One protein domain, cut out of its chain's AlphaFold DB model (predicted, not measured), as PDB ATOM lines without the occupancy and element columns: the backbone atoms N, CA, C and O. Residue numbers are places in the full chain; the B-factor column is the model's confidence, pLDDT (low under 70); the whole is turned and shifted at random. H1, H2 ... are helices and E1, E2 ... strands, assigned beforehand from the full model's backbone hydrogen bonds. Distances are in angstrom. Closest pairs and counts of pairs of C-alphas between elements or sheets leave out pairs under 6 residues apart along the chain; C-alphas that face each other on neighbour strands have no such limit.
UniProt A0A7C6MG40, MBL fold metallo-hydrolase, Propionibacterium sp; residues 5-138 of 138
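AT A GLANCE: This is residues 5 to 138 of the 138 residues of the protein "MBL fold metallo-hydrolase" of Propionibacterium sp (UniProt A0A7C6MG40). One long helix, H2, forms the spine of the domain: a small three-stranded sheet packs on its first end, H1 runs side by side with it the opposite way, and H3 and H4 pack on it near its last end. Long links fill much of the rest, with residues 9 to 25 in the middle and residues 91 to 104 at the end away from the sheet. The printed part has 134 residues, with four named helices and three named strands in the order E1 H1 E2 E3 H2 H3 H4, mostly helix. The sheet is mixed, in the order E1 E2 E3. The whole is compact, with a radius of gyration of the C-alphas of 14.9 A and spans of 45 by 32 by 18 A.

HOW THE PARTS SIT: In the sheet, E1, residues 5 to 8, is the parallel neighbour of E2, residues 44 to 47, with N 5 and O 44 2.9 A apart, within hydrogen-bond range. E3, residues 62 to 64, is the antiparallel neighbour of E2 and forms a hairpin with it; N 45 and O 63 are 2.9 A apart, within hydrogen-bond range. H2, residues 66 to 90, is the hub and touches three helices. It is on one face of the sheet, giving two layers, over E2 and E3, and stands up from the sheet at 53 degrees. H1, residues 26 to 40, touches H2 at a shallow tilt of 24 degrees, opposite ways; the closest C-alphas, of Arg 37 and Leu 72, are 6.4 A apart. H1 only grazes the sheet, with residues 33 to 40. E1, H1 and E2 make a strand-helix-strand unit, two parallel neighbour strands with a helix between, whose crossover is right-handed. H3, residues 105 to 111, touches residues 82 to 89 of H2 as a helical hairpin, at 36 degrees, only just a steep tilt; the closest C-alphas, of Ala 85 and Val 107, are 5.7 A apart. H4, residues 123 to 136, touches H2 at a steep tilt of 56 degrees, with the C-alphas of Trp 86 and His 131 closest at 7.1 A. H1 and H4 only just touch, with 3 pairs of C-alphas within 8 A, the closest those of Pro 26 and Gly 130 at 6.1 A. In H3 and H4 every O i to N i+4 pair is within hydrogen-bond range; H1 has 10 of 11 and H2 20 of 21.

IN THESE COORDINATES: E1 begins at C-alpha 5, (-52.142, -30.204, -35.111). H2 is 35.5 A long, from C-alpha 66 at (-59.942, -42.516, -33.863). H1 is 20.0 A long and H4 20.1 A, ending at C-alpha 136, (-35.260, -33.383, -6.003). E1 is 8.9 A, E2 9.7 A, E3 6.8 A and H3 9.9 A long.

THE WHOLE: The two C-alphas farthest apart, of Gln 43 and Asp 98, are 46.5 A apart. The printed part has no cut. The links E1 to H1, E2 to E3, H2 to H3 and H3 to H4 are long. The mean pLDDT of the printed part is 93.3, and residues 93 and 138 are under 70.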
ATOM      1  N   VAL A   5     -53.189 -30.618 -36.052       96.94
ATOM      2  CA  VAL A   5     -52.142 -30.204 -35.111       96.94
ATOM      3  C   VAL A   5     -50.808 -30.816 -35.508       96.94
ATOM      4  O   VAL A   5     -50.664 -32.034 -35.607       96.94
ATOM      5  N   PHE A   6     -49.805 -29.958 -35.691       96.44
ATOM      6  CA  PHE A   6     -48.408 -30.372 -35.766       96.44
ATOM      7  C   PHE A   6     -47.914 -30.628 -34.346       96.44
ATOM      8  O   PHE A   6     -47.579 -29.693 -33.625       96.44
ATOM      9  N   ALA A   7     -47.939 -31.891 -33.935       96.12
ATOM     10  CA  ALA A   7     -47.555 -32.298 -32.591       96.12
ATOM     11  C   ALA A   7     -46.041 -32.470 -32.448       96.12
ATOM     12  O   ALA A   7     -45.532 -32.342 -31.340       96.12
ATOM     13  N   GLY A   8     -45.323 -32.753 -33.543       94.94
ATOM     14  CA  GLY A   8     -43.895 -33.063 -33.463       94.94
ATOM     15  C   GLY A   8     -43.665 -34.192 -32.457       94.94
ATOM     16  O   GLY A   8     -44.310 -35.239 -32.551       94.94
ATOM     17  N   ASP A   9     -42.828 -33.924 -31.461       95.00
ATOM     18  CA  ASP A   9     -42.453 -34.880 -30.417       95.00
ATOM     19  C   ASP A   9     -43.306 -34.718 -29.141       95.00
ATOM     20  O   ASP A   9     -43.034 -35.331 -28.116       95.00
ATOM     21  N   ALA A  10     -44.386 -33.929 -29.179       95.94
ATOM     22  CA  ALA A  10     -45.318 -33.814 -28.054       95.94
ATOM     23  C   ALA A  10     -46.229 -35.049 -27.907       95.94
ATOM     24  O   ALA A  10     -46.751 -35.303 -26.828       95.94
ATOM     25  N   VAL A  11     -46.414 -35.841 -28.973       97.94
ATOM     26  CA  VAL A  11     -47.199 -37.090 -28.968       97.94
ATOM     27  C   VAL A  11     -46.316 -38.211 -29.503       97.94
ATOM     28  O   VAL A  11     -46.028 -38.253 -30.696       97.94
ATOM     29  N   MET A  12     -45.875 -39.110 -28.619       97.19
ATOM     30  CA  MET A  12     -44.803 -40.068 -28.925       97.19
ATOM     31  C   MET A  12     -45.215 -41.537 -28.839       97.19
ATOM     32  O   MET A  12     -44.376 -42.399 -29.080       97.19
ATOM     33  N   LEU A  13     -46.470 -41.855 -28.503       97.06
ATOM     34  CA  LEU A  13     -46.936 -43.228 -28.276       97.06
ATOM     35  C   LEU A  13     -45.981 -43.957 -27.299       97.06
ATOM     36  O   LEU A  13     -45.729 -43.458 -26.207       97.06
ATOM     37  N   ASN A  14     -45.413 -45.101 -27.698       95.31
ATOM     38  CA  ASN A  14     -44.407 -45.847 -26.941       95.31
ATOM     39  C   ASN A  14     -42.961 -45.468 -27.336       95.31
ATOM     40  O   ASN A  14     -42.048 -46.280 -27.238       95.31
ATOM     41  N   GLY A  15     -42.738 -44.255 -27.835       93.31
ATOM     42  CA  GLY A  15     -41.451 -43.807 -28.358       93.31
ATOM     43  C   GLY A  15     -41.141 -44.298 -29.774       93.31
ATOM     44  O   GLY A  15     -41.961 -44.915 -30.460       93.31
ATOM     45  N   ALA A  16     -39.939 -43.953 -30.247       88.44
ATOM     46  CA  ALA A  16     -39.455 -44.301 -31.583       88.44
ATOM     47  C   ALA A  16     -38.732 -45.661 -31.554       88.44
ATOM     48  O   ALA A  16     -39.280 -46.657 -31.087       88.44
ATOM     49  N   ALA A  17     -37.497 -45.740 -32.057       84.25
ATOM     50  CA  ALA A  17     -36.708 -46.975 -32.021       84.25
ATOM     51  C   ALA A  17     -36.337 -47.425 -30.595       84.25
ATOM     52  O   ALA A  17     -36.114 -48.610 -30.376       84.25
ATOM     53  N   SER A  18     -36.305 -46.500 -29.634       84.00
ATOM     54  CA  SER A  18     -35.943 -46.771 -28.242       84.00
ATOM     55  C   SER A  18     -37.008 -47.512 -27.441       84.00
ATOM     56  O   SER A  18     -36.673 -48.057 -26.398       84.00
ATOM     57  N   GLY A  19     -38.273 -47.515 -27.874       88.50
ATOM     58  CA  GLY A  19     -39.368 -48.141 -27.121       88.50
ATOM     59  C   GLY A  19     -39.778 -47.405 -25.838       88.50
ATOM     60  O   GLY A  19     -40.462 -47.993 -25.002       88.50
ATOM     61  N   ILE A  20     -39.369 -46.141 -25.682       93.62
ATOM     62  CA  ILE A  20     -39.821 -45.229 -24.624       93.62
ATOM     63  C   ILE A  20     -39.866 -43.785 -25.169       93.62
ATOM     64  O   ILE A  20     -39.012 -43.428 -25.991       93.62
ATOM     65  N   PRO A  21     -40.848 -42.946 -24.786       95.50
ATOM     66  CA  PRO A  21     -40.845 -41.520 -25.121       95.50
ATOM     67  C   PRO A  21     -39.641 -40.799 -24.500       95.50
ATOM     68  O   PRO A  21     -39.160 -41.205 -23.442       95.50
ATOM     69  N   GLY A  22     -39.164 -39.737 -25.155       95.12
ATOM     70  CA  GLY A  22     -38.067 -38.895 -24.670       95.12
ATOM     71  C   GLY A  22     -38.556 -37.496 -24.309       95.12
ATOM     72  O   GLY A  22     -38.870 -36.724 -25.206       95.12
ATOM     73  N   TYR A  23     -38.603 -37.168 -23.021       96.31
ATOM     74  CA  TYR A  23     -38.954 -35.838 -22.510       96.31
ATOM     75  C   TYR A  23     -38.064 -35.486 -21.316       96.31
ATOM     76  O   TYR A  23     -37.548 -36.370 -20.644       96.31
ATOM     77  N   ASP A  24     -37.855 -34.201 -21.061       96.12
ATOM     78  CA  ASP A  24     -37.041 -33.701 -19.948       96.12
ATOM     79  C   ASP A  24     -37.874 -33.349 -18.710       96.12
ATOM     80  O   ASP A  24     -37.364 -33.405 -17.594       96.12
ATOM     81  N   ASP A  25     -39.159 -33.047 -18.890       97.31
ATOM     82  CA  ASP A  25     -40.083 -32.749 -17.803       97.31
ATOM     83  C   ASP A  25     -41.337 -33.645 -17.852       97.31
ATOM     84  O   ASP A  25     -42.203 -33.457 -18.713       97.31
ATOM     85  N   PRO A  26     -41.484 -34.619 -16.931       97.44
ATOM     86  CA  PRO A  26     -42.619 -35.542 -16.947       97.44
ATOM     87  C   PRO A  26     -43.966 -34.870 -16.659       97.44
ATOM     88  O   PRO A  26     -45.001 -35.335 -17.143       97.44
ATOM     89  N   VAL A  27     -43.976 -33.788 -15.876       97.62
ATOM     90  CA  VAL A  27     -45.209 -33.089 -15.489       97.62
ATOM     91  C   VAL A  27     -45.708 -32.254 -16.656       97.62
ATOM     92  O   VAL A  27     -46.879 -32.366 -17.028       97.62
ATOM     93  N   ASP A  28     -44.824 -31.471 -17.270       97.88
ATOM     94  CA  ASP A  28     -45.184 -30.616 -18.401       97.88
ATOM     95  C   ASP A  28     -45.509 -31.459 -19.639       97.88
ATOM     96  O   ASP A  28     -46.497 -31.188 -20.331       97.88
ATOM     97  N   TYR A  29     -44.760 -32.546 -19.871       98.38
ATOM     98  CA  TYR A  29     -45.069 -33.498 -20.935       98.38
ATOM     99  C   TYR A  29     -46.486 -34.056 -20.779       98.38
ATOM    100  O   TYR A  29     -47.306 -33.967 -21.700       98.38
ATOM    101  N   ARG A  30     -46.834 -34.552 -19.586       98.19
ATOM    102  CA  ARG A  30     -48.175 -35.076 -19.323       98.19
ATOM    103  C   ARG A  30     -49.255 -33.995 -19.429       98.19
ATOM    104  O   ARG A  30     -50.296 -34.228 -20.047       98.19
ATOM    105  N   ALA A  31     -49.029 -32.812 -18.869       98.31
ATOM    106  CA  ALA A  31     -49.981 -31.711 -18.969       98.31
ATOM    107  C   ALA A  31     -50.265 -31.336 -20.435       98.31
ATOM    108  O   ALA A  31     -51.423 -31.124 -20.801       98.31
ATOM    109  N   SER A  32     -49.240 -31.341 -21.294       98.31
ATOM    110  CA  SER A  32     -49.388 -31.043 -22.723       98.31
ATOM    111  C   SER A  32     -50.269 -32.068 -23.453       98.31
ATOM    112  O   SER A  32     -51.145 -31.690 -24.235       98.31
ATOM    113  N   LEU A  33     -50.117 -33.359 -23.141       98.56
ATOM    114  CA  LEU A  33     -50.943 -34.433 -23.696       98.56
ATOM    115  C   LEU A  33     -52.410 -34.308 -23.267       98.56
ATOM    116  O   LEU A  33     -53.313 -34.459 -24.093       98.56
ATOM    117  N   ALA A  34     -52.651 -34.019 -21.985       98.44
ATOM    118  CA  ALA A  34     -54.000 -33.812 -21.467       98.44
ATOM    119  C   ALA A  34     -54.666 -32.601 -22.132       98.44
ATOM    120  O   ALA A  34     -55.806 -32.696 -22.574       98.44
ATOM    121  N   TYR A  35     -53.931 -31.498 -22.298       98.38
ATOM    122  CA  TYR A  35     -54.422 -30.313 -22.997       98.38
ATOM    123  C   TYR A  35     -54.787 -30.612 -24.460       98.38
ATOM    124  O   TYR A  35     -55.857 -30.217 -24.932       98.38
ATOM    125  N   LEU A  36     -53.947 -31.367 -25.177       97.75
ATOM    126  CA  LEU A  36     -54.257 -31.798 -26.543       97.75
ATOM    127  C   LEU A  36     -55.535 -32.645 -26.601       97.75
ATOM    128  O   LEU A  36     -56.381 -32.412 -27.464       97.75
ATOM    129  N   ARG A  37     -55.693 -33.602 -25.682       97.50
ATOM    130  CA  ARG A  37     -56.856 -34.498 -25.631       97.50
ATOM    131  C   ARG A  37     -58.144 -33.776 -25.242       97.50
ATOM    132  O   ARG A  37     -59.168 -33.990 -25.884       97.50
ATOM    133  N   ASP A  38     -58.100 -32.948 -24.205       97.44
ATOM    134  CA  ASP A  38     -59.304 -32.466 -23.524       97.44
ATOM    135  C   ASP A  38     -59.759 -31.091 -24.027       97.44
ATOM    136  O   ASP A  38     -60.971 -30.859 -24.120       97.44
ATOM    137  N   GLU A  39     -58.819 -30.224 -24.422       97.19
ATOM    138  CA  GLU A  39     -59.086 -28.841 -24.842       97.19
ATOM    139  C   GLU A  39     -58.985 -28.663 -26.360       97.19
ATOM    140  O   GLU A  39     -59.909 -28.149 -26.989       97.19
ATOM    141  N   VAL A  40     -57.884 -29.110 -26.978       96.69
ATOM    142  CA  VAL A  40     -57.657 -28.903 -28.422       96.69
ATOM    143  C   VAL A  40     -58.489 -29.862 -29.271       96.69
ATOM    144  O   VAL A  40     -59.036 -29.451 -30.293       96.69
ATOM    145  N   ARG A  41     -58.588 -31.131 -28.851       96.06
ATOM    146  CA  ARG A  41     -59.357 -32.199 -29.518       96.06
ATOM    147  C   ARG A  41     -59.051 -32.299 -31.023       96.06
ATOM    148  O   ARG A  41     -59.951 -32.130 -31.851       96.06
ATOM    149  N   PRO A  42     -57.777 -32.526 -31.399       96.19
ATOM    150  CA  PRO A  42     -57.374 -32.577 -32.796       96.19
ATOM    151  C   PRO A  42     -58.057 -33.734 -33.524       96.19
ATOM    152  O   PRO A  42     -58.125 -34.851 -33.017       96.19
ATOM    153  N   GLN A  43     -58.501 -33.480 -34.754       95.81
ATOM    154  CA  GLN A  43     -58.980 -34.535 -35.652       95.81
ATOM    155  C   GLN A  43     -57.823 -35.235 -36.364       95.81
ATOM    156  O   GLN A  43     -57.975 -36.367 -36.814       95.81
ATOM    157  N   ARG A  44     -56.670 -34.566 -36.482       97.44
ATOM    158  CA  ARG A  44     -55.479 -35.088 -37.149       97.44
ATOM    159  C   ARG A  44     -54.213 -34.587 -36.468       97.44
ATOM    160  O   ARG A  44     -54.071 -33.393 -36.204       97.44
ATOM    161  N   LEU A  45     -53.282 -35.500 -36.222       97.94
ATOM    162  CA  LEU A  45     -51.970 -35.217 -35.647       97.94
ATOM    163  C   LEU A  45     -50.884 -35.470 -36.691       97.94
ATOM    164  O   LEU A  45     -50.875 -36.511 -37.349       97.94
ATOM    165  N   LEU A  46     -49.957 -34.522 -36.812       97.50
ATOM    166  CA  LEU A  46     -48.712 -34.675 -37.558       97.50
ATOM    167  C   LEU A  46     -47.563 -34.837 -36.556       97.50
ATOM    168  O   LEU A  46     -47.207 -33.891 -35.848       97.50
ATOM    169  N   LEU A  47     -47.036 -36.054 -36.478       97.38
ATOM    170  CA  LEU A  47     -45.995 -36.490 -35.549       97.38
ATOM    171  C   LEU A  47     -44.602 -36.175 -36.114       97.38
ATOM    172  O   LEU A  47     -44.413 -36.145 -37.331       97.38
ATOM    173  N   GLY A  48     -43.619 -35.977 -35.236       94.50
ATOM    174  CA  GLY A  48     -42.226 -35.721 -35.631       94.50
ATOM    175  C   GLY A  48     -41.528 -36.956 -36.201       94.50
ATOM    176  O   GLY A  48     -40.700 -36.857 -37.108       94.50
ATOM    177  N   HIS A  49     -41.926 -38.140 -35.732       93.81
ATOM    178  CA  HIS A  49     -41.342 -39.424 -36.101       93.81
ATOM    179  C   HIS A  49     -42.420 -40.501 -36.294       93.81
ATOM    180  O   HIS A  49     -43.539 -40.356 -35.794       93.81
ATOM    181  N   PRO A  50     -42.108 -41.611 -36.996       93.50
ATOM    182  CA  PRO A  50     -42.965 -42.794 -37.033       93.50
ATOM    183  C   PRO A  50     -42.876 -43.538 -35.692       93.50
ATOM    184  O   PRO A  50     -42.258 -44.601 -35.582       93.50
ATOM    185  N   TYR A  51     -43.455 -42.933 -34.659       95.88
ATOM    186  CA  TYR A  51     -43.552 -43.508 -33.327       95.88
ATOM    187  C   TYR A  51     -44.330 -44.816 -33.340       95.88
ATOM    188  O   TYR A  51     -45.147 -45.066 -34.227       95.88
ATOM    189  N   ARG A  52     -44.055 -45.672 -32.362       95.56
ATOM    190  CA  ARG A  52     -44.579 -47.034 -32.337       95.56
ATOM    191  C   ARG A  52     -45.678 -47.167 -31.300       95.56
ATOM    192  O   ARG A  52     -45.580 -46.633 -30.196       95.56
ATOM    193  N   TRP A  53     -46.710 -47.925 -31.642       95.81
ATOM    194  CA  TRP A  53     -47.630 -48.484 -30.664       95.81
ATOM    195  C   TRP A  53     -46.872 -49.407 -29.699       95.81
ATOM    196  O   TRP A  53     -45.720 -49.783 -29.929       95.81
ATOM    197  N   THR A  54     -47.527 -49.822 -28.621       91.81
ATOM    198  CA  THR A  54     -46.944 -50.732 -27.621       91.81
ATOM    199  C   THR A  54     -46.633 -52.132 -28.167       91.81
ATOM    200  O   THR A  54     -45.891 -52.873 -27.534       91.81
ATOM    201  N   ASP A  55     -47.175 -52.501 -29.333       92.31
ATOM    202  CA  ASP A  55     -46.832 -53.728 -30.071       92.31
ATOM    203  C   ASP A  55     -45.634 -53.552 -31.030       92.31
ATOM    204  O   ASP A  55     -45.223 -54.497 -31.704       92.31
ATOM    205  N   GLY A  56     -45.062 -52.346 -31.097       90.12
ATOM    206  CA  GLY A  56     -43.925 -52.006 -31.946       90.12
ATOM    207  C   GLY A  56     -44.287 -51.554 -33.365       90.12
ATOM    208  O   GLY A  56     -43.385 -51.147 -34.102       90.12
ATOM    209  N   VAL A  57     -45.556 -51.576 -33.781       93.44
ATOM    210  CA  VAL A  57     -45.977 -51.136 -35.123       93.44
ATOM    211  C   VAL A  57     -46.080 -49.611 -35.177       93.44
ATOM    212  O   VAL A  57     -46.596 -48.989 -34.257       93.44
ATOM    213  N   ALA A  58     -45.602 -48.989 -36.257       93.75
ATOM    214  CA  ALA A  58     -45.738 -47.546 -36.468       93.75
ATOM    215  C   ALA A  58     -46.924 -47.241 -37.404       93.75
ATOM    216  O   ALA A  58     -46.969 -47.815 -38.495       93.75
ATOM    217  N   PRO A  59     -47.850 -46.327 -37.047       90.69
ATOM    218  CA  PRO A  59     -48.959 -45.923 -37.917       90.69
ATOM    219  C   PRO A  59     -48.532 -44.948 -39.034       90.69
ATOM    220  O   PRO A  59     -49.334 -44.592 -39.889       90.69
ATOM    221  N   GLY A  60     -47.267 -44.514 -39.046       93.44
ATOM    222  CA  GLY A  60     -46.771 -43.426 -39.890       93.44
ATOM    223  C   GLY A  60     -46.658 -42.114 -39.111       93.44
ATOM    224  O   GLY A  60     -46.767 -42.095 -37.890       93.44
ATOM    225  N   VAL A  61     -46.397 -41.013 -39.820       96.44
ATOM    226  CA  VAL A  61     -46.225 -39.671 -39.218       96.44
ATOM    227  C   VAL A  61     -47.520 -38.858 -39.171       96.44
ATOM    228  O   VAL A  61     -47.544 -37.748 -38.655       96.44
ATOM    229  N   VAL A  62     -48.603 -39.389 -39.731       97.19
ATOM    230  CA  VAL A  62     -49.924 -38.765 -39.716       97.19
ATOM    231  C   VAL A  62     -50.906 -39.782 -39.164       97.19
ATOM    232  O   VAL A  62     -50.993 -40.882 -39.700       97.19
ATOM    233  N   VAL A  63     -51.658 -39.388 -38.141       97.00
ATOM    234  CA  VAL A  63     -52.786 -40.158 -37.601       97.00
ATOM    235  C   VAL A  63     -54.023 -39.272 -37.544       97.00
ATOM    236  O   VAL A  63     -53.919 -38.065 -37.312       97.00
ATOM    237  N   GLU A  64     -55.199 -39.848 -37.774       96.56
ATOM    238  CA  GLU A  64     -56.448 -39.094 -37.894       96.56
ATOM    239  C   GLU A  64     -57.652 -39.835 -37.298       96.56
ATOM    240  O   GLU A  64     -57.634 -41.051 -37.095       96.56
ATOM    241  N   GLY A  65     -58.692 -39.075 -36.954       94.88
ATOM    242  CA  GLY A  65     -59.903 -39.573 -36.309       94.88
ATOM    243  C   GLY A  65     -59.594 -40.389 -35.052       94.88
ATOM    244  O   GLY A  65     -58.857 -39.951 -34.171       94.88
ATOM    245  N   ALA A  66     -60.126 -41.613 -34.998       96.06
ATOM    246  CA  ALA A  66     -59.942 -42.516 -33.863       96.06
ATOM    247  C   ALA A  66     -58.469 -42.886 -33.601       96.06
ATOM    248  O   ALA A  66     -58.106 -43.173 -32.462       96.06
ATOM    249  N   GLU A  67     -57.597 -42.869 -34.619       96.69
ATOM    250  CA  GLU A  67     -56.166 -43.121 -34.408       96.69
ATOM    251  C   GLU A  67     -55.468 -41.940 -33.728       96.69
ATOM    252  O   GLU A  67     -54.558 -42.163 -32.931       96.69
ATOM    253  N   ALA A  68     -55.909 -40.702 -33.976       97.25
ATOM    254  CA  ALA A  68     -55.389 -39.529 -33.275       97.25
ATOM    255  C   ALA A  68     -55.793 -39.536 -31.792       97.25
ATOM    256  O   ALA A  68     -54.950 -39.326 -30.918       97.25
ATOM    257  N   GLU A  69     -57.054 -39.863 -31.497       97.25
ATOM    258  CA  GLU A  69     -57.538 -40.046 -30.121       97.25
ATOM    259  C   GLU A  69     -56.768 -41.164 -29.405       97.25
ATOM    260  O   GLU A  69     -56.300 -40.989 -28.275       97.25
ATOM    261  N   ARG A  70     -56.561 -42.297 -30.088       97.62
ATOM    262  CA  ARG A  70     -55.775 -43.418 -29.566       97.62
ATOM    263  C   ARG A  70     -54.313 -43.040 -29.335       97.62
ATOM    264  O   ARG A  70     -53.754 -43.445 -28.323       97.62
ATOM    265  N   ALA A  71     -53.687 -42.279 -30.232       98.12
ATOM    266  CA  ALA A  71     -52.302 -41.834 -30.076       98.12
ATOM    267  C   ALA A  71     -52.106 -40.994 -28.806       98.12
ATOM    268  O   ALA A  71     -51.135 -41.205 -28.074       98.12
ATOM    269  N   LEU A  72     -53.048 -40.094 -28.506       98.44
ATOM    270  CA  LEU A  72     -53.042 -39.312 -27.268       98.44
ATOM    271  C   LEU A  72     -53.258 -40.199 -26.040       98.44
ATOM    272  O   LEU A  72     -52.492 -40.095 -25.083       98.44
ATOM    273  N   ALA A  73     -54.247 -41.099 -26.078       98.25
ATOM    274  CA  ALA A  73     -54.520 -42.026 -24.981       98.25
ATOM    275  C   ALA A  73     -53.311 -42.922 -24.666       98.25
ATOM    276  O   ALA A  73     -52.889 -42.992 -23.516       98.25
ATOM    277  N   VAL A  74     -52.689 -43.519 -25.684       98.25
ATOM    278  CA  VAL A  74     -51.495 -44.360 -25.515       98.25
ATOM    279  C   VAL A  74     -50.311 -43.547 -24.993       98.25
ATOM    280  O   VAL A  74     -49.614 -44.010 -24.099       98.25
ATOM    281  N   SER A  75     -50.075 -42.333 -25.505       98.44
ATOM    282  CA  SER A  75     -48.968 -41.490 -25.014       98.44
ATOM    283  C   SER A  75     -49.140 -41.144 -23.529       98.44
ATOM    284  O   SER A  75     -48.178 -41.159 -22.766       98.44
ATOM    285  N   ILE A  76     -50.383 -40.887 -23.111       98.62
ATOM    286  CA  ILE A  76     -50.781 -40.679 -21.714       98.62
ATOM    287  C   ILE A  76     -50.516 -41.946 -20.892       98.62
ATOM    288  O   ILE A  76     -49.795 -41.891 -19.900       98.62
ATOM    289  N   GLU A  77     -51.033 -43.097 -21.315       98.31
ATOM    290  CA  GLU A  77     -50.850 -44.369 -20.604       98.31
ATOM    291  C   GLU A  77     -49.371 -44.749 -20.447       98.31
ATOM    292  O   GLU A  77     -48.953 -45.196 -19.380       98.31
ATOM    293  N   VAL A  78     -48.557 -44.538 -21.485       98.06
ATOM    294  CA  VAL A  78     -47.110 -44.784 -21.431       98.06
ATOM    295  C   VAL A  78     -46.429 -43.815 -20.464       98.06
ATOM    296  O   VAL A  78     -45.617 -44.260 -19.655       98.06
ATOM    297  N   ALA A  79     -46.777 -42.524 -20.487       98.31
ATOM    298  CA  ALA A  79     -46.253 -41.554 -19.522       98.31
ATOM    299  C   ALA A  79     -46.600 -41.944 -18.073       98.31
ATOM    300  O   ALA A  79     -45.719 -41.936 -17.216       98.31
ATOM    301  N   ASP A  80     -47.841 -42.374 -17.812       98.38
ATOM    302  CA  ASP A  80     -48.263 -42.847 -16.483       98.38
ATOM    303  C   ASP A  80     -47.517 -44.115 -16.068       98.38
ATOM    304  O   ASP A  80     -47.111 -44.255 -14.916       98.38
ATOM    305  N   ARG A  81     -47.305 -45.053 -17.000       97.88
ATOM    306  CA  ARG A  81     -46.562 -46.288 -16.728       97.88
ATOM    307  C   ARG A  81     -45.115 -45.996 -16.332       97.88
ATOM    308  O   ARG A  81     -44.622 -46.621 -15.394       97.88
ATOM    309  N   VAL A  82     -44.448 -45.079 -17.035       97.69
ATOM    310  CA  VAL A  82     -43.073 -44.663 -16.717       97.69
ATOM    311  C   VAL A  82     -43.030 -43.962 -15.360       97.69
ATOM    312  O   VAL A  82     -42.215 -44.340 -14.521       97.69
ATOM    313  N   ALA A  83     -43.948 -43.026 -15.102       97.50
ATOM    314  CA  ALA A  83     -44.044 -42.339 -13.816       97.50
ATOM    315  C   ALA A  83     -44.278 -43.315 -12.654       97.50
ATOM    316  O   ALA A  83     -43.590 -43.249 -11.641       97.50
ATOM    317  N   ALA A  84     -45.181 -44.282 -12.820       97.31
ATOM    318  CA  ALA A  84     -45.459 -45.275 -11.792       97.31
ATOM    319  C   ALA A  84     -44.259 -46.206 -11.533       97.31
ATOM    320  O   ALA A  84     -44.032 -46.605 -10.392       97.31
ATOM    321  N   ALA A  85     -43.505 -46.578 -12.574       96.56
ATOM    322  CA  ALA A  85     -42.272 -47.353 -12.417       96.56
ATOM    323  C   ALA A  85     -41.200 -46.548 -11.674       96.56
ATOM    324  O   ALA A  85     -40.559 -47.061 -10.760       96.56
ATOM    325  N   TRP A  86     -41.064 -45.262 -12.000       96.19
ATOM    326  CA  TRP A  86     -40.217 -44.349 -11.245       96.19
ATOM    327  C   TRP A  86     -40.621 -44.287  -9.768       96.19
ATOM    328  O   TRP A  86     -39.793 -44.561  -8.906       96.19
ATOM    329  N   GLU A  87     -41.884 -43.993  -9.454       94.75
ATOM    330  CA  GLU A  87     -42.372 -43.830  -8.076       94.75
ATOM    331  C   GLU A  87     -42.127 -45.064  -7.197       94.75
ATOM    332  O   GLU A  87     -41.778 -44.925  -6.023       94.75
ATOM    333  N   ARG A  88     -42.253 -46.274  -7.763       93.75
ATOM    334  CA  ARG A  88     -41.961 -47.529  -7.051       93.75
ATOM    335  C   ARG A  88     -40.505 -47.642  -6.604       93.75
ATOM    336  O   ARG A  88     -40.248 -48.245  -5.566       93.75
ATOM    337  N   HIS A  89     -39.573 -47.069  -7.362       91.88
ATOM    338  CA  HIS A  89     -38.133 -47.224  -7.141       91.88
ATOM    339  C   HIS A  89     -37.441 -45.948  -6.638       91.88
ATOM    340  O   HIS A  89     -36.354 -46.025  -6.069       91.88
ATOM    341  N   ALA A  90     -38.074 -44.779  -6.757       84.50
ATOM    342  CA  ALA A  90     -37.520 -43.497  -6.324       84.50
ATOM    343  C   ALA A  90     -37.233 -43.464  -4.813       84.50
ATOM    344  O   ALA A  90     -36.208 -42.934  -4.384       84.50
ATOM    345  N   GLY A  91     -38.102 -44.084  -4.003       70.06
ATOM    346  CA  GLY A  91     -37.956 -44.152  -2.543       70.06
ATOM    347  C   GLY A  91     -36.779 -45.005  -2.065       70.06
ATOM    348  O   GLY A  91     -36.304 -44.829  -0.943       70.06
ATOM    349  N   GLU A  92     -36.268 -45.902  -2.911       70.44
ATOM    350  CA  GLU A  92     -35.064 -46.672  -2.605       70.44
ATOM    351  C   GLU A  92     -33.796 -45.834  -2.792       70.44
ATOM    352  O   GLU A  92     -32.752 -46.226  -2.276       70.44
ATOM    353  N   GLY A  93     -33.884 -44.670  -3.442       65.56
ATOM    354  CA  GLY A  93     -32.758 -43.825  -3.816       65.56
ATOM    355  C   GLY A  93     -32.105 -44.303  -5.111       65.56
ATOM    356  O   GLY A  93     -31.773 -45.479  -5.259       65.56
ATOM    357  N   VAL A  94     -31.892 -43.372  -6.040       80.81
ATOM    358  CA  VAL A  94     -31.127 -43.606  -7.269       80.81
ATOM    359  C   VAL A  94     -29.672 -43.891  -6.890       80.81
ATOM    360  O   VAL A  94     -29.027 -43.070  -6.238       80.81
ATOM    361  N   ARG A  95     -29.168 -45.080  -7.238       82.62
ATOM    362  CA  ARG A  95     -27.811 -45.533  -6.903       82.62
ATOM    363  C   ARG A  95     -27.075 -45.942  -8.162       82.62
ATOM    364  O   ARG A  95     -27.644 -46.615  -9.018       82.62
ATOM    365  N   ASP A  96     -25.797 -45.593  -8.216       88.88
ATOM    366  CA  ASP A  96     -24.918 -46.129  -9.241       88.88
ATOM    367  C   ASP A  96     -24.761 -47.644  -9.066       88.88
ATOM    368  O   ASP A  96     -24.634 -48.159  -7.951       88.88
ATOM    369  N   THR A  97     -24.787 -48.351 -10.190       90.19
ATOM    370  CA  THR A  97     -24.645 -49.806 -10.295       90.19
ATOM    371  C   THR A  97     -23.662 -50.136 -11.418       90.19
ATOM    372  O   THR A  97     -23.339 -49.278 -12.239       90.19
ATOM    373  N   ASP A  98     -23.236 -51.396 -11.511       92.62
ATOM    374  CA  ASP A  98     -22.440 -51.885 -12.649       92.62
ATOM    375  C   ASP A  98     -23.296 -52.117 -13.918       92.62
ATOM    376  O   ASP A  98     -22.803 -52.601 -14.939       92.62
ATOM    377  N   SER A  99     -24.594 -51.797 -13.863       92.50
ATOM    378  CA  SER A  99     -25.538 -51.967 -14.962       92.50
ATOM    379  C   SER A  99     -25.342 -50.921 -16.051       92.50
ATOM    380  O   SER A  99     -25.117 -49.741 -15.780       92.50
ATOM    381  N   VAL A 100     -25.562 -51.319 -17.305       93.44
ATOM    382  CA  VAL A 100     -25.579 -50.387 -18.446       93.44
ATOM    383  C   VAL A 100     -26.730 -49.380 -18.373       93.44
ATOM    384  O   VAL A 100     -26.693 -48.367 -19.062       93.44
ATOM    385  N   TYR A 101     -27.734 -49.641 -17.531       93.31
ATOM    386  CA  TYR A 101     -28.848 -48.731 -17.263       93.31
ATOM    387  C   TYR A 101     -28.650 -47.894 -16.000       93.31
ATOM    388  O   TYR A 101     -29.585 -47.215 -15.581       93.31
ATOM    389  N   SER A 102     -27.471 -47.942 -15.369       92.56
ATOM    390  CA  SER A 102     -27.185 -47.151 -14.175       92.56
ATOM    391  C   SER A 102     -27.482 -45.659 -14.411       92.56
ATOM    392  O   SER A 102     -27.126 -45.133 -15.467       92.56
ATOM    393  N   PRO A 103     -28.122 -44.959 -13.459       93.19
ATOM    394  CA  PRO A 103     -28.522 -45.426 -12.126       93.19
ATOM    395  C   PRO A 103     -29.984 -45.921 -12.051       93.19
ATOM    396  O   PRO A 103     -30.580 -46.002 -10.978       93.19
ATOM    397  N   PHE A 104     -30.588 -46.238 -13.196       94.31
ATOM    398  CA  PHE A 104     -32.009 -46.547 -13.357       94.31
ATOM    399  C   PHE A 104     -32.301 -48.034 -13.608       94.31
ATOM    400  O   PHE A 104     -33.355 -48.375 -14.144       94.31
ATOM    401  N   GLU A 105     -31.392 -48.932 -13.220       94.06
ATOM    402  CA  GLU A 105     -31.523 -50.378 -13.451       94.06
ATOM    403  C   GLU A 105     -32.857 -50.949 -12.947       94.06
ATOM    404  O   GLU A 105     -33.511 -51.703 -13.667       94.06
ATOM    405  N   ALA A 106     -33.299 -50.558 -11.748       93.75
ATOM    406  CA  ALA A 106     -34.555 -51.049 -11.181       93.75
ATOM    407  C   ALA A 106     -35.770 -50.643 -12.033       93.75
ATOM    408  O   ALA A 106     -36.634 -51.467 -12.324       93.75
ATOM    409  N   VAL A 107     -35.787 -49.395 -12.515       95.06
ATOM    410  CA  VAL A 107     -36.846 -48.883 -13.395       95.06
ATOM    411  C   VAL A 107     -36.786 -49.559 -14.767       95.06
ATOM    412  O   VAL A 107     -37.827 -49.912 -15.318       95.06
ATOM    413  N   ALA A 108     -35.585 -49.796 -15.309       94.75
ATOM    414  CA  ALA A 108     -35.411 -50.554 -16.548       94.75
ATOM    415  C   ALA A 108     -35.996 -51.970 -16.415       94.75
ATOM    416  O   ALA A 108     -36.769 -52.397 -17.273       94.75
ATOM    417  N   ALA A 109     -35.678 -52.673 -15.324       94.31
ATOM    418  CA  ALA A 109     -36.176 -54.017 -15.053       94.31
ATOM    419  C   ALA A 109     -37.707 -54.053 -14.900       94.31
ATOM    420  O   ALA A 109     -38.358 -54.902 -15.506       94.31
ATOM    421  N   ASP A 110     -38.286 -53.107 -14.158       95.38
ATOM    422  CA  ASP A 110     -39.734 -52.997 -13.941       95.38
ATOM    423  C   ASP A 110     -40.501 -52.671 -15.237       95.38
ATOM    424  O   ASP A 110     -41.563 -53.227 -15.528       95.38
ATOM    425  N   LEU A 111     -39.926 -51.828 -16.097       94.69
ATOM    426  CA  LEU A 111     -40.485 -51.553 -17.422       94.69
ATOM    427  C   LEU A 111     -40.258 -52.697 -18.425       94.69
ATOM    428  O   LEU A 111     -40.889 -52.695 -19.486       94.69
ATOM    429  N   GLY A 112     -39.395 -53.668 -18.110       94.19
ATOM    430  CA  GLY A 112     -38.930 -54.674 -19.064       94.19
ATOM    431  C   GLY A 112     -38.147 -54.051 -20.223       94.19
ATOM    432  O   GLY A 112     -38.243 -54.519 -21.356       94.19
ATOM    433  N   TYR A 113     -37.430 -52.956 -19.963       92.94
ATOM    434  CA  TYR A 113     -36.654 -52.223 -20.953       92.94
ATOM    435  C   TYR A 113     -35.374 -52.984 -21.308       92.94
ATOM    436  O   TYR A 113     -34.546 -53.270 -20.447       92.94
ATOM    437  N   THR A 114     -35.214 -53.313 -22.590       91.25
ATOM    438  CA  THR A 114     -34.088 -54.123 -23.083       91.25
ATOM    439  C   THR A 114     -33.354 -53.490 -24.265       91.25
ATOM    440  O   THR A 114     -32.598 -54.184 -24.944       91.25
ATOM    441  N   ALA A 115     -33.626 -52.223 -24.586       89.19
ATOM    442  CA  ALA A 115     -32.945 -51.568 -25.697       89.19
ATOM    443  C   ALA A 115     -31.497 -51.252 -25.312       89.19
ATOM    444  O   ALA A 115     -31.227 -50.833 -24.192       89.19
ATOM    445  N   ASP A 116     -30.577 -51.439 -26.255       89.25
ATOM    446  CA  ASP A 116     -29.150 -51.243 -26.019       89.25
ATOM    447  C   ASP A 116     -28.814 -49.755 -25.773       89.25
ATOM    448  O   ASP A 116     -28.919 -48.949 -26.704       89.25
ATOM    449  N   PRO A 117     -28.388 -49.373 -24.553       85.38
ATOM    450  CA  PRO A 117     -28.129 -47.980 -24.208       85.38
ATOM    451  C   PRO A 117     -26.859 -47.410 -24.857       85.38
ATOM    452  O   PRO A 117     -26.667 -46.194 -24.818       85.38
ATOM    453  N   SER A 118     -25.992 -48.229 -25.478       85.19
ATOM    454  CA  SER A 118     -24.808 -47.712 -26.184       85.19
ATOM    455  C   SER A 118     -25.138 -47.046 -27.523       85.19
ATOM    456  O   SER A 118     -24.247 -46.487 -28.163       85.19
ATOM    457  N   HIS A 119     -26.396 -47.113 -27.963       81.62
ATOM    458  CA  HIS A 119     -26.859 -46.560 -29.227       81.62
ATOM    459  C   HIS A 119     -27.926 -45.488 -28.995       81.62
ATOM    460  O   HIS A 119     -28.784 -45.603 -28.121       81.62
ATOM    461  N   GLU A 120     -27.885 -44.430 -29.803       77.88
ATOM    462  CA  GLU A 120     -28.961 -43.442 -29.823       77.88
ATOM    463  C   GLU A 120     -30.273 -44.061 -30.348       77.88
ATOM    464  O   GLU A 120     -30.238 -44.945 -31.214       77.88
ATOM    465  N   PRO A 121     -31.446 -43.580 -29.886       78.56
ATOM    466  CA  PRO A 121     -31.641 -42.409 -29.023       78.56
ATOM    467  C   PRO A 121     -31.717 -42.737 -27.520       78.56
ATOM    468  O   PRO A 121     -32.474 -43.610 -27.094       78.56
ATOM    469  N   TRP A 122     -31.049 -41.927 -26.690       88.00
ATOM    470  CA  TRP A 122     -30.987 -42.076 -25.222       88.00
ATOM    471  C   TRP A 122     -32.239 -41.603 -24.464       88.00
ATOM    472  O   TRP A 122     -32.166 -41.245 -23.290       88.00
ATOM    473  N   SER A 123     -33.398 -41.622 -25.124       93.25
ATOM    474  CA  SER A 123     -34.697 -41.220 -24.555       93.25
ATOM    475  C   SER A 123     -34.989 -41.823 -23.178       93.25
ATOM    476  O   SER A 123     -35.532 -41.124 -22.335       93.25
ATOM    477  N   PHE A 124     -34.567 -43.067 -22.918       94.81
ATOM    478  CA  PHE A 124     -34.685 -43.697 -21.602       94.81
ATOM    479  C   PHE A 124     -34.027 -42.866 -20.492       94.81
ATOM    480  O   PHE A 124     -34.673 -42.544 -19.495       94.81
ATOM    481  N   PHE A 125     -32.767 -42.467 -20.684       94.88
ATOM    482  CA  PHE A 125     -32.028 -41.693 -19.691       94.88
ATOM    483  C   PHE A 125     -32.541 -40.263 -19.583       94.88
ATOM    484  O   PHE A 125     -32.672 -39.771 -18.469       94.88
ATOM    485  N   THR A 126     -32.870 -39.611 -20.703       95.38
ATOM    486  CA  THR A 126     -33.448 -38.256 -20.682       95.38
ATOM    487  C   THR A 126     -34.741 -38.232 -19.868       95.38
ATOM    488  O   THR A 126     -34.879 -37.426 -18.951       95.38
ATOM    489  N   THR A 127     -35.637 -39.182 -20.135       96.81
ATOM    490  CA  THR A 127     -36.930 -39.308 -19.459       96.81
ATOM    491  C   THR A 127     -36.786 -39.572 -17.966       96.81
ATOM    492  O   THR A 127     -37.384 -38.868 -17.150       96.81
ATOM    493  N   LEU A 128     -35.961 -40.543 -17.568       96.25
ATOM    494  CA  LEU A 128     -35.783 -40.840 -16.144       96.25
ATOM    495  C   LEU A 128     -34.982 -39.767 -15.405       96.25
ATOM    496  O   LEU A 128     -35.225 -39.530 -14.222       96.25
ATOM    497  N   HIS A 129     -34.094 -39.055 -16.096       95.75
ATOM    498  CA  HIS A 129     -33.453 -37.874 -15.535       95.75
ATOM    499  C   HIS A 129     -34.466 -36.757 -15.235       95.75
ATOM    500  O   HIS A 129     -34.360 -36.111 -14.194       95.75
ATOM    501  N   GLY A 130     -35.488 -36.572 -16.076       96.62
ATOM    502  CA  GLY A 130     -36.582 -35.637 -15.803       96.62
ATOM    503  C   GLY A 130     -37.348 -35.966 -14.520       96.62
ATOM    504  O   GLY A 130     -37.590 -35.094 -13.681       96.62
ATOM    505  N   HIS A 131     -37.661 -37.248 -14.312       96.44
ATOM    506  CA  HIS A 131     -38.273 -37.720 -13.067       96.44
ATOM    507  C   HIS A 131     -37.373 -37.524 -11.837       96.44
ATOM    508  O   HIS A 131     -37.861 -37.110 -10.780       96.44
ATOM    509  N   LEU A 132     -36.065 -37.770 -11.973       94.50
ATOM    510  CA  LEU A 132     -35.084 -37.519 -10.916       94.50
ATOM    511  C   LEU A 132     -35.052 -36.042 -10.516       94.50
ATOM    512  O   LEU A 132     -35.149 -35.733  -9.331       94.50
ATOM    513  N   THR A 133     -34.957 -35.137 -11.490       94.06
ATOM    514  CA  THR A 133     -34.915 -33.690 -11.241       94.06
ATOM    515  C   THR A 133     -36.177 -33.218 -10.524       94.06
ATOM    516  O   THR A 133     -36.080 -32.619  -9.456       94.06
ATOM    517  N   ARG A 134     -37.367 -33.604 -11.010       92.06
ATOM    518  CA  ARG A 134     -38.643 -33.262 -10.358       92.06
ATOM    519  C   ARG A 134     -38.773 -33.807  -8.934       92.06
ATOM    520  O   ARG A 134     -39.426 -33.175  -8.112       92.06
ATOM    521  N   SER A 135     -38.166 -34.956  -8.636       89.38
ATOM    522  CA  SER A 135     -38.186 -35.537  -7.287       89.38
ATOM    523  C   SER A 135     -37.250 -34.811  -6.315       89.38
ATOM    524  O   SER A 135     -37.485 -34.855  -5.114       89.38
ATOM    525  N   ASN A 136     -36.202 -34.153  -6.819       84.00
ATOM    526  CA  ASN A 136     -35.260 -33.383  -6.003       84.00
ATOM    527  C   ASN A 136     -35.739 -31.946  -5.726       84.00
ATOM    528  O   ASN A 136     -35.256 -31.325  -4.782       84.00
ATOM    529  N   ASP A 137     -36.654 -31.424  -6.547       79.06
ATOM    530  CA  ASP A 137     -37.227 -30.076  -6.405       79.06
ATOM    531  C   ASP A 137     -38.412 -30.005  -5.414       79.06
ATOM    532  O   ASP A 137     -38.891 -28.906  -5.112       79.06
ATOM    533  N   GLY A 138     -38.908 -31.153  -4.934       58.84
ATOM    534  CA  GLY A 138     -40.016 -31.276  -3.972       58.84
ATOM    535  C   GLY A 138     -39.554 -31.508  -2.541       58.84
ATOM    536  O   GLY A 138     -40.212 -30.952  -1.629       58.84
TER     537      GLY A 138